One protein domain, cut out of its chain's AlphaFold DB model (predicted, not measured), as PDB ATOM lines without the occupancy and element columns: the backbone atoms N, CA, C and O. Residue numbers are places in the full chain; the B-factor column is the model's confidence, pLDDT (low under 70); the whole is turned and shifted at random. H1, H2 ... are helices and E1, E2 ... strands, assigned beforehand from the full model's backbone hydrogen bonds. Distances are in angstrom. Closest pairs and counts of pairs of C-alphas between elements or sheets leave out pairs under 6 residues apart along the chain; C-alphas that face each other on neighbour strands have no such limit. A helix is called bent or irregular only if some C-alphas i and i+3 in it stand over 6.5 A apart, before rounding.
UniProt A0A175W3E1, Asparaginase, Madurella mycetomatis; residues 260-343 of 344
ATOM      1  N   ALA A 260     280.392 168.990 299.921       96.00
ATOM      2  CA  ALA A 260     279.487 169.235 301.038       96.00
ATOM      3  C   ALA A 260     278.061 168.787 300.693       96.00
ATOM      4  O   ALA A 260     277.682 168.731 299.523       96.00
ATOM      5  N   CYS A 261     277.258 168.512 301.719       95.59
ATOM      6  CA  CYS A 261     275.813 168.354 301.599       95.59
ATOM      7  C   CYS A 261     275.131 169.406 302.475       95.59
ATOM      8  O   CYS A 261     275.492 169.562 303.643       95.59
ATOM      9  N   LEU A 262     274.171 170.142 301.918       96.90
ATOM     10  CA  LEU A 262     273.425 171.171 302.629       96.90
ATOM     11  C   LEU A 262     271.930 171.012 302.387       96.90
ATOM     12  O   LEU A 262     271.454 171.083 301.253       96.90
ATOM     13  N   ARG A 263     271.180 170.880 303.479       97.20
ATOM     14  CA  ARG A 263     269.724 170.840 303.452       97.20
ATOM     15  C   ARG A 263     269.131 172.235 303.574       97.20
ATOM     16  O   ARG A 263     269.353 172.929 304.563       97.20
ATOM     17  N   ILE A 264     268.333 172.633 302.589       95.12
ATOM     18  CA  ILE A 264     267.532 173.856 302.652       95.12
ATOM     19  C   ILE A 264     266.424 173.681 303.703       95.12
ATOM     20  O   ILE A 264     265.740 172.665 303.742       95.12
ATOM     21  N   PHE A 265     266.190 174.684 304.543       95.09
ATOM     22  CA  PHE A 265     265.073 174.690 305.491       95.09
ATOM     23  C   PHE A 265     264.383 176.062 305.503       95.09
ATOM     24  O   PHE A 265     264.991 177.054 305.083       95.09
ATOM     25  N   PRO A 266     263.105 176.155 305.919       92.90
ATOM     26  CA  PRO A 266     262.410 177.437 305.981       92.90
ATOM     27  C   PRO A 266     263.164 178.429 306.875       92.90
ATOM     28  O   PRO A 266     263.404 178.155 308.046       92.90
ATOM     29  N   GLY A 267     263.548 179.576 306.313       92.20
ATOM     30  CA  GLY A 267     264.329 180.596 307.021       92.20
ATOM     31  C   GLY A 267     265.851 180.454 306.915       92.20
ATOM     32  O   GLY A 267     266.557 181.240 307.547       92.20
ATOM     33  N   ILE A 268     266.373 179.509 306.116       93.92
ATOM     34  CA  ILE A 268     267.806 179.475 305.794       93.92
ATOM     35  C   ILE A 268     268.234 180.813 305.177       93.92
ATOM     36  O   ILE A 268     267.565 181.345 304.287       93.92
ATOM     37  N   LYS A 269     269.337 181.378 305.673       93.68
ATOM     38  CA  LYS A 269     269.834 182.676 305.210       93.68
ATOM     39  C   LYS A 269     270.880 182.510 304.099       93.68
ATOM     40  O   LYS A 269     271.649 181.547 304.161       93.68
ATOM     41  N   PRO A 270     270.968 183.433 303.122       93.83
ATOM     42  CA  PRO A 270     271.982 183.376 302.068       93.83
ATOM     43  C   PRO A 270     273.415 183.252 302.602       93.83
ATOM     44  O   PRO A 270     274.204 182.501 302.037       93.83
ATOM     45  N   GLU A 271     273.739 183.899 303.726       94.42
ATOM     46  CA  GLU A 271     275.083 183.877 304.319       94.42
ATOM     47  C   GLU A 271     275.462 182.491 304.858       94.42
ATOM     48  O   GLU A 271     276.639 182.133 304.858       94.42
ATOM     49  N   MET A 272     274.483 181.679 305.284       95.12
ATOM     50  CA  MET A 272     274.731 180.294 305.705       95.12
ATOM     51  C   MET A 272     275.176 179.443 304.514       95.12
ATOM     52  O   MET A 272     276.122 178.666 304.622       95.12
ATOM     53  N   VAL A 273     274.516 179.621 303.365       95.54
ATOM     54  CA  VAL A 273     274.846 178.904 302.127       95.54
ATOM     55  C   VAL A 273     276.181 179.393 301.566       95.54
ATOM     56  O   VAL A 273     277.027 178.575 301.210       95.54
ATOM     57  N   ASP A 274     276.412 180.708 301.561       95.86
ATOM     58  CA  ASP A 274     277.680 181.305 301.130       95.86
ATOM     59  C   ASP A 274     278.856 180.832 301.998       95.86
ATOM     60  O   ASP A 274     279.912 180.498 301.470       95.86
ATOM     61  N   SER A 275     278.660 180.702 303.316       96.66
ATOM     62  CA  SER A 275     279.690 180.190 304.232       96.66
ATOM     63  C   SER A 275     280.133 178.769 303.871       96.66
ATOM     64  O   SER A 275     281.331 178.492 303.844       96.66
ATOM     65  N   VAL A 276     279.190 177.880 303.531       96.74
ATOM     66  CA  VAL A 276     279.515 176.528 303.045       96.74
ATOM     67  C   VAL A 276     280.235 176.605 301.699       96.74
ATOM     68  O   VAL A 276     281.280 175.988 301.525       96.74
ATOM     69  N   LEU A 277     279.736 177.419 300.767       96.82
ATOM     70  CA  LEU A 277     280.302 177.600 299.421       96.82
ATOM     71  C   LEU A 277     281.658 178.333 299.390       96.82
ATOM     72  O   LEU A 277     282.250 178.482 298.316       96.82
ATOM     73  N   ARG A 278     282.144 178.815 300.539       95.97
ATOM     74  CA  ARG A 278     283.474 179.417 300.724       95.97
ATOM     75  C   ARG A 278     284.434 178.538 301.521       95.97
ATOM     76  O   ARG A 278     285.568 178.963 301.747       95.97
ATOM     77  N   VAL A 279     284.025 177.332 301.927       95.80
ATOM     78  CA  VAL A 279     284.946 176.359 302.528       95.80
ATOM     79  C   VAL A 279     286.140 176.162 301.581       95.80
ATOM     80  O   VAL A 279     285.935 175.904 300.388       95.80
ATOM     81  N   PRO A 280     287.391 176.300 302.067       94.42
ATOM     82  CA  PRO A 280     288.565 176.186 301.216       94.42
ATOM     83  C   PRO A 280     288.587 174.872 300.434       94.42
ATOM     84  O   PRO A 280     288.390 173.797 300.998       94.42
ATOM     85  N   ASN A 281     288.878 174.964 299.136       94.33
ATOM     86  CA  ASN A 281     288.955 173.832 298.210       94.33
ATOM     87  C   ASN A 281     287.636 173.069 297.983       94.33
ATOM     88  O   ASN A 281     287.685 171.959 297.453       94.33
ATOM     89  N   LEU A 282     286.470 173.617 298.347       96.07
ATOM     90  CA  LEU A 282     285.191 173.003 297.986       96.07
ATOM     91  C   LEU A 282     285.044 172.953 296.456       96.07
ATOM     92  O   LEU A 282     285.200 173.965 295.777       96.07
ATOM     93  N   ARG A 283     284.737 171.772 295.918       95.81
ATOM     94  CA  ARG A 283     284.536 171.535 294.478       95.81
ATOM     95  C   ARG A 283     283.093 171.181 294.141       95.81
ATOM     96  O   ARG A 283     282.669 171.405 293.011       95.81
ATOM     97  N   GLY A 284     282.345 170.638 295.103       96.17
ATOM     98  CA  GLY A 284     280.958 170.237 294.897       96.17
ATOM     99  C   GLY A 284     280.044 170.497 296.094       96.17
ATOM    100  O   GLY A 284     280.474 170.421 297.245       96.17
ATOM    101  N   LEU A 285     278.767 170.760 295.822       97.04
ATOM    102  CA  LEU A 285     277.711 170.856 296.830       97.04
ATOM    103  C   LEU A 285     276.493 170.034 296.398       97.04
ATOM    104  O   LEU A 285     275.924 170.276 295.335       97.04
ATOM    105  N   ILE A 286     276.051 169.111 297.246       96.71
ATOM    106  CA  ILE A 286     274.721 168.505 297.157       96.71
ATOM    107  C   ILE A 286     273.750 169.410 297.914       96.71
ATOM    108  O   ILE A 286     273.899 169.619 299.118       96.71
ATOM    109  N   LEU A 287     272.776 169.977 297.209       96.58
ATOM    110  CA  LEU A 287     271.778 170.872 297.781       96.58
ATOM    111  C   LEU A 287     270.441 170.138 297.896       96.58
ATOM    112  O   LEU A 287     269.781 169.906 296.884       96.58
ATOM    113  N   GLU A 288     270.029 169.786 299.116       96.93
ATOM    114  CA  GLU A 288     268.734 169.143 299.354       96.93
ATOM    115  C   GLU A 288     267.632 170.207 299.442       96.93
ATOM    116  O   GLU A 288     267.518 170.940 300.428       96.93
ATOM    117  N   THR A 289     266.795 170.298 298.415       96.02
ATOM    118  CA  THR A 289     265.755 171.320 298.254       96.02
ATOM    119  C   THR A 289     264.344 170.754 298.445       96.02
ATOM    120  O   THR A 289     264.137 169.551 298.611       96.02
ATOM    121  N   PHE A 290     263.332 171.623 298.467       94.76
ATOM    122  CA  PHE A 290     261.958 171.214 298.749       94.76
ATOM    123  C   PHE A 290     261.267 170.589 297.535       94.76
ATOM    124  O   PHE A 290     261.335 171.129 296.427       94.76
ATOM    125  N   GLY A 291     260.486 169.528 297.762       92.77
ATOM    126  CA  GLY A 291     259.557 168.972 296.774       92.77
ATOM    127  C   GLY A 291     260.233 168.684 295.434       92.77
ATOM    128  O   GLY A 291     261.232 167.978 295.373       92.77
ATOM    129  N   MET A 292     259.729 169.286 294.360       91.72
ATOM    130  CA  MET A 292     260.242 169.095 292.997       91.72
ATOM    131  C   MET A 292     261.580 169.804 292.703       91.72
ATOM    132  O   MET A 292     261.921 169.975 291.539       91.72
ATOM    133  N   GLY A 293     262.348 170.238 293.707       91.82
ATOM    134  CA  GLY A 293     263.641 170.898 293.488       91.82
ATOM    135  C   GLY A 293     263.672 172.397 293.798       91.82
ATOM    136  O   GLY A 293     264.430 173.132 293.164       91.82
ATOM    137  N   ASN A 294     262.804 172.878 294.691       91.14
ATOM    138  CA  ASN A 294     262.589 174.301 294.941       91.14
ATOM    139  C   ASN A 294     263.443 174.816 296.107       91.14
ATOM    140  O   ASN A 294     263.379 174.278 297.213       91.14
ATOM    141  N   ALA A 295     264.144 175.930 295.900       89.24
ATOM    142  CA  ALA A 295     264.776 176.711 296.964       89.24
ATOM    143  C   ALA A 295     264.213 178.145 296.974       89.24
ATOM    144  O   ALA A 295     263.801 178.644 295.922       89.24
ATOM    145  N   PRO A 296     264.163 178.826 298.133       85.78
ATOM    146  CA  PRO A 296     263.763 180.228 298.176       85.78
ATOM    147  C   PRO A 296     264.749 181.085 297.370       85.78
ATOM    148  O   PRO A 296     265.951 180.867 297.429       85.78
ATOM    149  N   GLY A 297     264.268 182.107 296.659       76.41
ATOM    150  CA  GLY A 297     265.174 183.068 296.015       76.41
ATOM    151  C   GLY A 297     265.943 183.936 297.025       76.41
ATOM    152  O   GLY A 297     267.011 184.447 296.705       76.41
ATOM    153  N   GLY A 298     265.420 184.077 298.249       72.92
ATOM    154  CA  GLY A 298     265.826 185.101 299.217       72.92
ATOM    155  C   GLY A 298     265.095 186.427 298.976       72.92
ATOM    156  O   GLY A 298     264.479 186.614 297.923       72.92
ATOM    157  N   VAL A 299     265.161 187.349 299.945       66.25
ATOM    158  CA  VAL A 299     264.752 188.748 299.716       66.25
ATOM    159  C   VAL A 299     265.644 189.267 298.583       66.25
ATOM    160  O   VAL A 299     266.866 189.101 298.637       66.25
ATOM    161  N   ASP A 300     265.022 189.732 297.502       76.27
ATOM    162  CA  ASP A 300     265.671 190.242 296.285       76.27
ATOM    163  C   ASP A 300     266.519 189.238 295.473       76.27
ATOM    164  O   ASP A 300     267.370 189.633 294.678       76.27
ATOM    165  N   GLY A 301     266.305 187.924 295.625       84.95
ATOM    166  CA  GLY A 301     267.059 186.916 294.855       84.95
ATOM    167  C   GLY A 301     268.477 186.645 295.380       84.95
ATOM    168  O   GLY A 301     269.297 186.038 294.687       84.95
ATOM    169  N   SER A 302     268.769 187.090 296.605       91.31
ATOM    170  CA  SER A 302     270.070 186.967 297.276       91.31
ATOM    171  C   SER A 302     270.618 185.536 297.349       91.31
ATOM    172  O   SER A 302     271.806 185.339 297.105       91.31
ATOM    173  N   LEU A 303     269.783 184.522 297.614       91.78
ATOM    174  CA  LEU A 303     270.249 183.131 297.654       91.78
ATOM    175  C   LEU A 303     270.632 182.630 296.256       91.78
ATOM    176  O   LEU A 303     271.679 182.013 296.074       91.78
ATOM    177  N   THR A 304     269.817 182.943 295.248       91.33
ATOM    178  CA  THR A 304     270.110 182.591 293.852       91.33
ATOM    179  C   THR A 304     271.409 183.245 293.374       91.33
ATOM    180  O   THR A 304     272.170 182.622 292.634       91.33
ATOM    181  N   LYS A 305     271.697 184.474 293.827       92.97
ATOM    182  CA  LYS A 305     272.963 185.168 293.553       92.97
ATOM    183  C   LYS A 305     274.161 184.432 294.163       92.97
ATOM    184  O   LYS A 305     275.108 184.159 293.438       92.97
ATOM    185  N   VAL A 306     274.088 184.049 295.440       94.66
ATOM    186  CA  VAL A 306     275.139 183.260 296.118       94.66
ATOM    187  C   VAL A 306     275.434 181.954 295.369       94.66
ATOM    188  O   VAL A 306     276.594 181.602 295.162       94.66
ATOM    189  N   ILE A 307     274.386 181.253 294.925       94.81
ATOM    190  CA  ILE A 307     274.515 180.009 294.155       94.81
ATOM    191  C   ILE A 307     275.197 180.274 292.810       94.81
ATOM    192  O   ILE A 307     276.166 179.592 292.488       94.81
ATOM    193  N   ARG A 308     274.749 181.285 292.054       94.10
ATOM    194  CA  ARG A 308     275.365 181.650 290.768       94.10
ATOM    195  C   ARG A 308     276.847 181.983 290.926       94.10
ATOM    196  O   ARG A 308     277.667 181.429 290.205       94.10
ATOM    197  N   GLU A 309     277.194 182.829 291.894       95.31
ATOM    198  CA  GLU A 309     278.586 183.208 292.155       95.31
ATOM    199  C   GLU A 309     279.457 181.993 292.507       95.31
ATOM    200  O   GLU A 309     280.648 181.980 292.215       95.31
ATOM    201  N   ALA A 310     278.903 180.966 293.156       95.85
ATOM    202  CA  ALA A 310     279.633 179.733 293.433       95.85
ATOM    203  C   ALA A 310     279.869 178.884 292.180       95.85
ATOM    204  O   ALA A 310     280.976 178.375 292.002       95.85
ATOM    205  N   VAL A 311     278.873 178.770 291.297       95.85
ATOM    206  CA  VAL A 311     279.041 178.075 290.011       95.85
ATOM    207  C   VAL A 311     280.055 178.814 289.132       95.85
ATOM    208  O   VAL A 311     280.916 178.177 288.533       95.85
ATOM    209  N   GLU A 312     280.054 180.152 289.139       95.50
ATOM    210  CA  GLU A 312     281.054 180.982 288.442       95.50
ATOM    211  C   GLU A 312     282.478 180.776 288.991       95.50
ATOM    212  O   GLU A 312     283.450 180.853 288.241       95.50
ATOM    213  N   ARG A 313     282.619 180.445 290.282       95.09
ATOM    214  CA  ARG A 313     283.895 180.020 290.894       95.09
ATOM    215  C   ARG A 313     284.290 178.575 290.559       95.09
ATOM    216  O   ARG A 313     285.331 178.115 291.023       95.09
ATOM    217  N   GLY A 314     283.485 177.857 289.776       95.14
ATOM    218  CA  GLY A 314     283.736 176.478 289.356       95.14
ATOM    219  C   GLY A 314     283.211 175.404 290.314       95.14
ATOM    220  O   GLY A 314     283.588 174.242 290.171       95.14
ATOM    221  N   ILE A 315     282.360 175.756 291.287       96.46
ATOM    222  CA  ILE A 315     281.744 174.775 292.192       96.46
ATOM    223  C   ILE A 315     280.575 174.093 291.479       96.46
ATOM    224  O   ILE A 315     279.633 174.748 291.035       96.46
ATOM    225  N   VAL A 316     280.595 172.762 291.422       95.69
ATOM    226  CA  VAL A 316     279.487 171.971 290.874       95.69
ATOM    227  C   VAL A 316     278.401 171.816 291.933       95.69
ATOM    228  O   VAL A 316     278.628 171.211 292.980       95.69
ATOM    229  N   ILE A 317     277.202 172.322 291.669       96.20
ATOM    230  CA  ILE A 317     276.076 172.210 292.602       96.20
ATOM    231  C   ILE A 317     275.034 171.252 292.023       96.20
ATOM    232  O   ILE A 317     274.509 171.465 290.932       96.20
ATOM    233  N   VAL A 318     274.716 170.193 292.768       95.61
ATOM    234  CA  VAL A 318     273.711 169.191 292.397       95.61
ATOM    235  C   VAL A 318     272.459 169.415 293.234       95.61
ATOM    236  O   VAL A 318     272.495 169.314 294.458       95.61
ATOM    237  N   ASN A 319     271.341 169.705 292.572       95.56
ATOM    238  CA  ASN A 319     270.042 169.860 293.221       95.56
ATOM    239  C   ASN A 319     269.363 168.496 293.398       95.56
ATOM    240  O   ASN A 319     269.072 167.821 292.408       95.56
ATOM    241  N   VAL A 320     269.081 168.117 294.643       95.66
ATOM    242  CA  VAL A 320     268.334 166.901 294.991       95.66
ATOM    243  C   VAL A 320     267.110 167.254 295.829       95.66
ATOM    244  O   VAL A 320     267.082 168.276 296.508       95.66
ATOM    245  N   SER A 321     266.078 166.415 295.786       95.78
ATOM    246  CA  SER A 321     264.896 166.603 296.628       95.78
ATOM    247  C   SER A 321     265.138 166.077 298.041       95.78
ATOM    248  O   SER A 321     265.778 165.048 298.226       95.78
ATOM    249  N   GLN A 322     264.557 166.748 299.033       95.82
ATOM    250  CA  GLN A 322     264.398 166.214 300.388       95.82
ATOM    251  C   GLN A 322     263.335 165.116 300.487       95.82
ATOM    252  O   GLN A 322     263.273 164.415 301.498       95.82
ATOM    253  N   CYS A 323     262.451 165.007 299.491       94.63
ATOM    254  CA  CYS A 323     261.456 163.948 299.426       94.63
ATOM    255  C   CYS A 323     262.141 162.614 299.115       94.63
ATOM    256  O   CYS A 323     263.020 162.543 298.260       94.63
ATOM    257  N   THR A 324     261.711 161.549 299.789       91.27
ATOM    258  CA  THR A 324     262.273 160.202 299.608       91.27
ATOM    259  C   THR A 324     261.994 159.636 298.215       91.27
ATOM    260  O   THR A 324     262.851 158.971 297.643       91.27
ATOM    261  N   ASN A 325     260.823 159.938 297.649       91.70
ATOM    262  CA  ASN A 325     260.384 159.540 296.311       91.70
ATOM    263  C   ASN A 325     260.172 160.785 295.429       91.70
ATOM    264  O   ASN A 325     259.752 161.837 295.919       91.70
ATOM    265  N   GLY A 326     260.446 160.651 294.133       90.52
ATOM    266  CA  GLY A 326     260.170 161.640 293.104       90.52
ATOM    267  C   GLY A 326     261.406 162.021 292.296       90.52
ATOM    268  O   GLY A 326     262.416 161.319 292.252       90.52
ATOM    269  N   PHE A 327     261.316 163.169 291.632       88.85
ATOM    270  CA  PHE A 327     262.384 163.719 290.807       88.85
ATOM    271  C   PHE A 327     262.419 165.244 290.918       88.85
ATOM    272  O   PHE A 327     261.435 165.887 291.279       88.85
ATOM    273  N   VAL A 328     263.568 165.831 290.592       91.39
ATOM    274  CA  VAL A 328     263.731 167.284 290.497       91.39
ATOM    275  C   VAL A 328     263.296 167.754 289.108       91.39
ATOM    276  O   VAL A 328     263.684 167.169 288.100       91.39
ATOM    277  N   SER A 329     262.481 168.808 289.049       87.57
ATOM    278  CA  SER A 329     261.984 169.413 287.813       87.57
ATOM    279  C   SER A 329     261.771 170.925 287.983       87.57
ATOM    280  O   SER A 329     261.174 171.346 288.979       87.57
ATOM    281  N   PRO A 330     262.187 171.769 287.016       83.15
ATOM    282  CA  PRO A 330     262.017 173.222 287.072       83.15
ATOM    283  C   PRO A 330     260.574 173.660 286.744       83.15
ATOM    284  O   PRO A 330     260.362 174.525 285.896       83.15
ATOM    285  N   LEU A 331     259.581 173.056 287.405       78.86
ATOM    286  CA  LEU A 331     258.154 173.308 287.174       78.86
ATOM    287  C   LEU A 331     257.680 174.628 287.794       78.86
ATOM    288  O   LEU A 331     256.853 175.331 287.218       78.86
ATOM    289  N   TYR A 332     258.192 174.960 288.978       77.39
ATOM    290  CA  TYR A 332     257.806 176.162 289.711       77.39
ATOM    291  C   TYR A 332     258.869 177.248 289.566       77.39
ATOM    292  O   TYR A 332     260.059 176.944 289.522       77.39
ATOM    293  N   ALA A 333     258.447 178.516 289.589       81.61
ATOM    294  CA  ALA A 333     259.332 179.683 289.526       81.61
ATOM    295  C   ALA A 333     260.600 179.590 290.411       81.61
ATOM    296  O   ALA A 333     261.680 179.852 289.879       81.61
ATOM    297  N   PRO A 334     260.540 179.188 291.705       77.97
ATOM    298  CA  PRO A 334     261.748 178.986 292.515       77.97
ATOM    299  C   PRO A 334     262.691 177.912 291.951       77.97
ATOM    300  O   PRO A 334     263.897 178.134 291.888       77.97
ATOM    301  N   GLY A 335     262.161 176.778 291.485       79.82
ATOM    302  CA  GLY A 335     262.943 175.728 290.826       79.82
ATOM    303  C   GLY A 335     263.534 176.179 289.487       79.82
ATOM    304  O   GLY A 335     264.697 175.902 289.206       79.82
ATOM    305  N   THR A 336     262.789 176.938 288.676       83.41
ATOM    306  CA  THR A 336     263.299 177.521 287.423       83.41
ATOM    307  C   THR A 336     264.413 178.538 287.687       83.41
ATOM    308  O   THR A 336     265.430 178.528 286.994       83.41
ATOM    309  N   ALA A 337     264.245 179.415 288.681       84.28
ATOM    310  CA  ALA A 337     265.249 180.408 289.053       84.28
ATOM    311  C   ALA A 337     266.536 179.748 289.561       84.28
ATOM    312  O   ALA A 337     267.623 180.140 289.138       84.28
ATOM    313  N   LEU A 338     266.407 178.715 290.401       86.79
ATOM    314  CA  LEU A 338     267.534 177.904 290.851       86.79
ATOM    315  C   LEU A 338     268.212 177.197 289.671       86.79
ATOM    316  O   LEU A 338     269.418 177.323 289.510       86.79
ATOM    317  N   GLY A 339     267.454 176.530 288.796       86.58
ATOM    318  CA  GLY A 339     267.999 175.868 287.607       86.58
ATOM    319  C   GLY A 339     268.816 176.813 286.716       86.58
ATOM    320  O   GLY A 339     269.901 176.455 286.276       86.58
ATOM    321  N   ARG A 340     268.362 178.061 286.531       87.70
ATOM    322  CA  ARG A 340     269.112 179.105 285.802       87.70
ATOM    323  C   ARG A 340     270.371 179.601 286.518       87.70
ATOM    324  O   ARG A 340     271.194 180.247 285.885       87.70
ATOM    325  N   ALA A 341     270.485 179.417 287.828       84.95
ATOM    326  CA  ALA A 341     271.710 179.729 288.565       84.95
ATOM    327  C   ALA A 341     272.702 178.560 288.555       84.95
ATOM    328  O   ALA A 341     273.894 178.787 288.726       84.95
ATOM    329  N   LEU A 342     272.208 177.335 288.351       86.82
ATOM    330  CA  LEU A 342     273.010 176.116 288.265       86.82
ATOM    331  C   LEU A 342     273.594 175.879 286.864       86.82
ATOM    332  O   LEU A 342     274.643 175.252 286.748       86.82
ATOM    333  N   CYS A 343     272.930 176.367 285.814       77.47
ATOM    334  CA  CYS A 343     273.423 176.307 284.440       77.47
ATOM    335  C   CYS A 343     274.162 177.608 284.086       77.47
ATOM    336  O   CYS A 343     273.514 178.652 283.978       77.47
TER     337      CYS A 343
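What this domain is: This is residues 260 to 343 of the 344 residues of the protein "Asparaginase" of Madurella mycetomatis (UniProt A0A175W3E1). Picture a small wall of three parallel strands with a row of three roughly aligned helices, H1, H2 and H3, on one side of it and no named helix on the other. H1 packs over E1 and E2, while H2, between H1 and H3, and H3 only graze the sheet; the helices run back against the direction of the strands. The printed part has 84 residues with three named strands and three named helices, in the order E1 H1 E2 H2 E3 H3, and the parallel sheet runs E1 E2 E3. The class is mixed, helices and strands; the whole is compact, with a radius of gyration of the C-alphas of 11.7 A, and rounded, spanning 33 by 27 by 24 A.

Where its parts are: Find C-alpha 260 at (279.487, 169.235, 301.038), where E1 begins; it covers residues 260 to 263, 10.2 A long. H1 follows at residues 270 to 277, 10.5 A. E2, residues 284 to 289, measures 15.6 A. Look next for C-alpha 299 at (264.752, 188.748, 299.716), where H2 begins; it runs to residue 312, 21.3 A, and is irregular, with C-alphas 300 and 303 8.6 A apart. E3, residues 316 to 321, is 16.6 A long. H3, residues 333 to 342, is 14.2 A long and ends at C-alpha 342, (273.010, 176.116, 288.265).

How they stand to each other: Begin with the sheet, where E2 is the inner strand. E1 and E2 are parallel at 12 degrees; look for N 262 and O 286, 2.9 A apart and within hydrogen-bond range. E2 and E3 are parallel at 24 degrees, with N 287 and O 318 at 2.8 A. H1 is on the sheet at a height of 10.4 A, over E1 and E2, and runs along the strands, at 6 degrees to E1 on the local plane. H2 only grazes the sheet with residues 307 to 311, and H3 only grazes it with residues 335 to 342. H1 and H2 touch at a shallow tilt of 12 degrees, the same way; their closest C-alphas, of Pro 270 and Leu 303, are 4.7 A apart. H2 and H3 touch at a shallow tilt of 27 degrees, the same way, closest at the C-alphas of Arg 308 and Ala 341, 4.7 A. H1 and H3 are apart. E1, H1, E2 and E2, H2, E3 are strand-helix-strand units, two parallel neighbour strands joined through a helix, each with a right-handed crossover. In H1 and H3 every O i to N i+4 pair is within hydrogen-bond range; in H2 8 of 10 are.

The domain as a whole: The two C-alphas farthest apart, those of Pro 280 and Leu 331, are 33.6 A from each other. The printed part has no cut. The link from E3 to H3, 11 residues, is long, and that from H2 to E3 is tight. The mean pLDDT of the printed part is 91.2, and residue 299 is under 70.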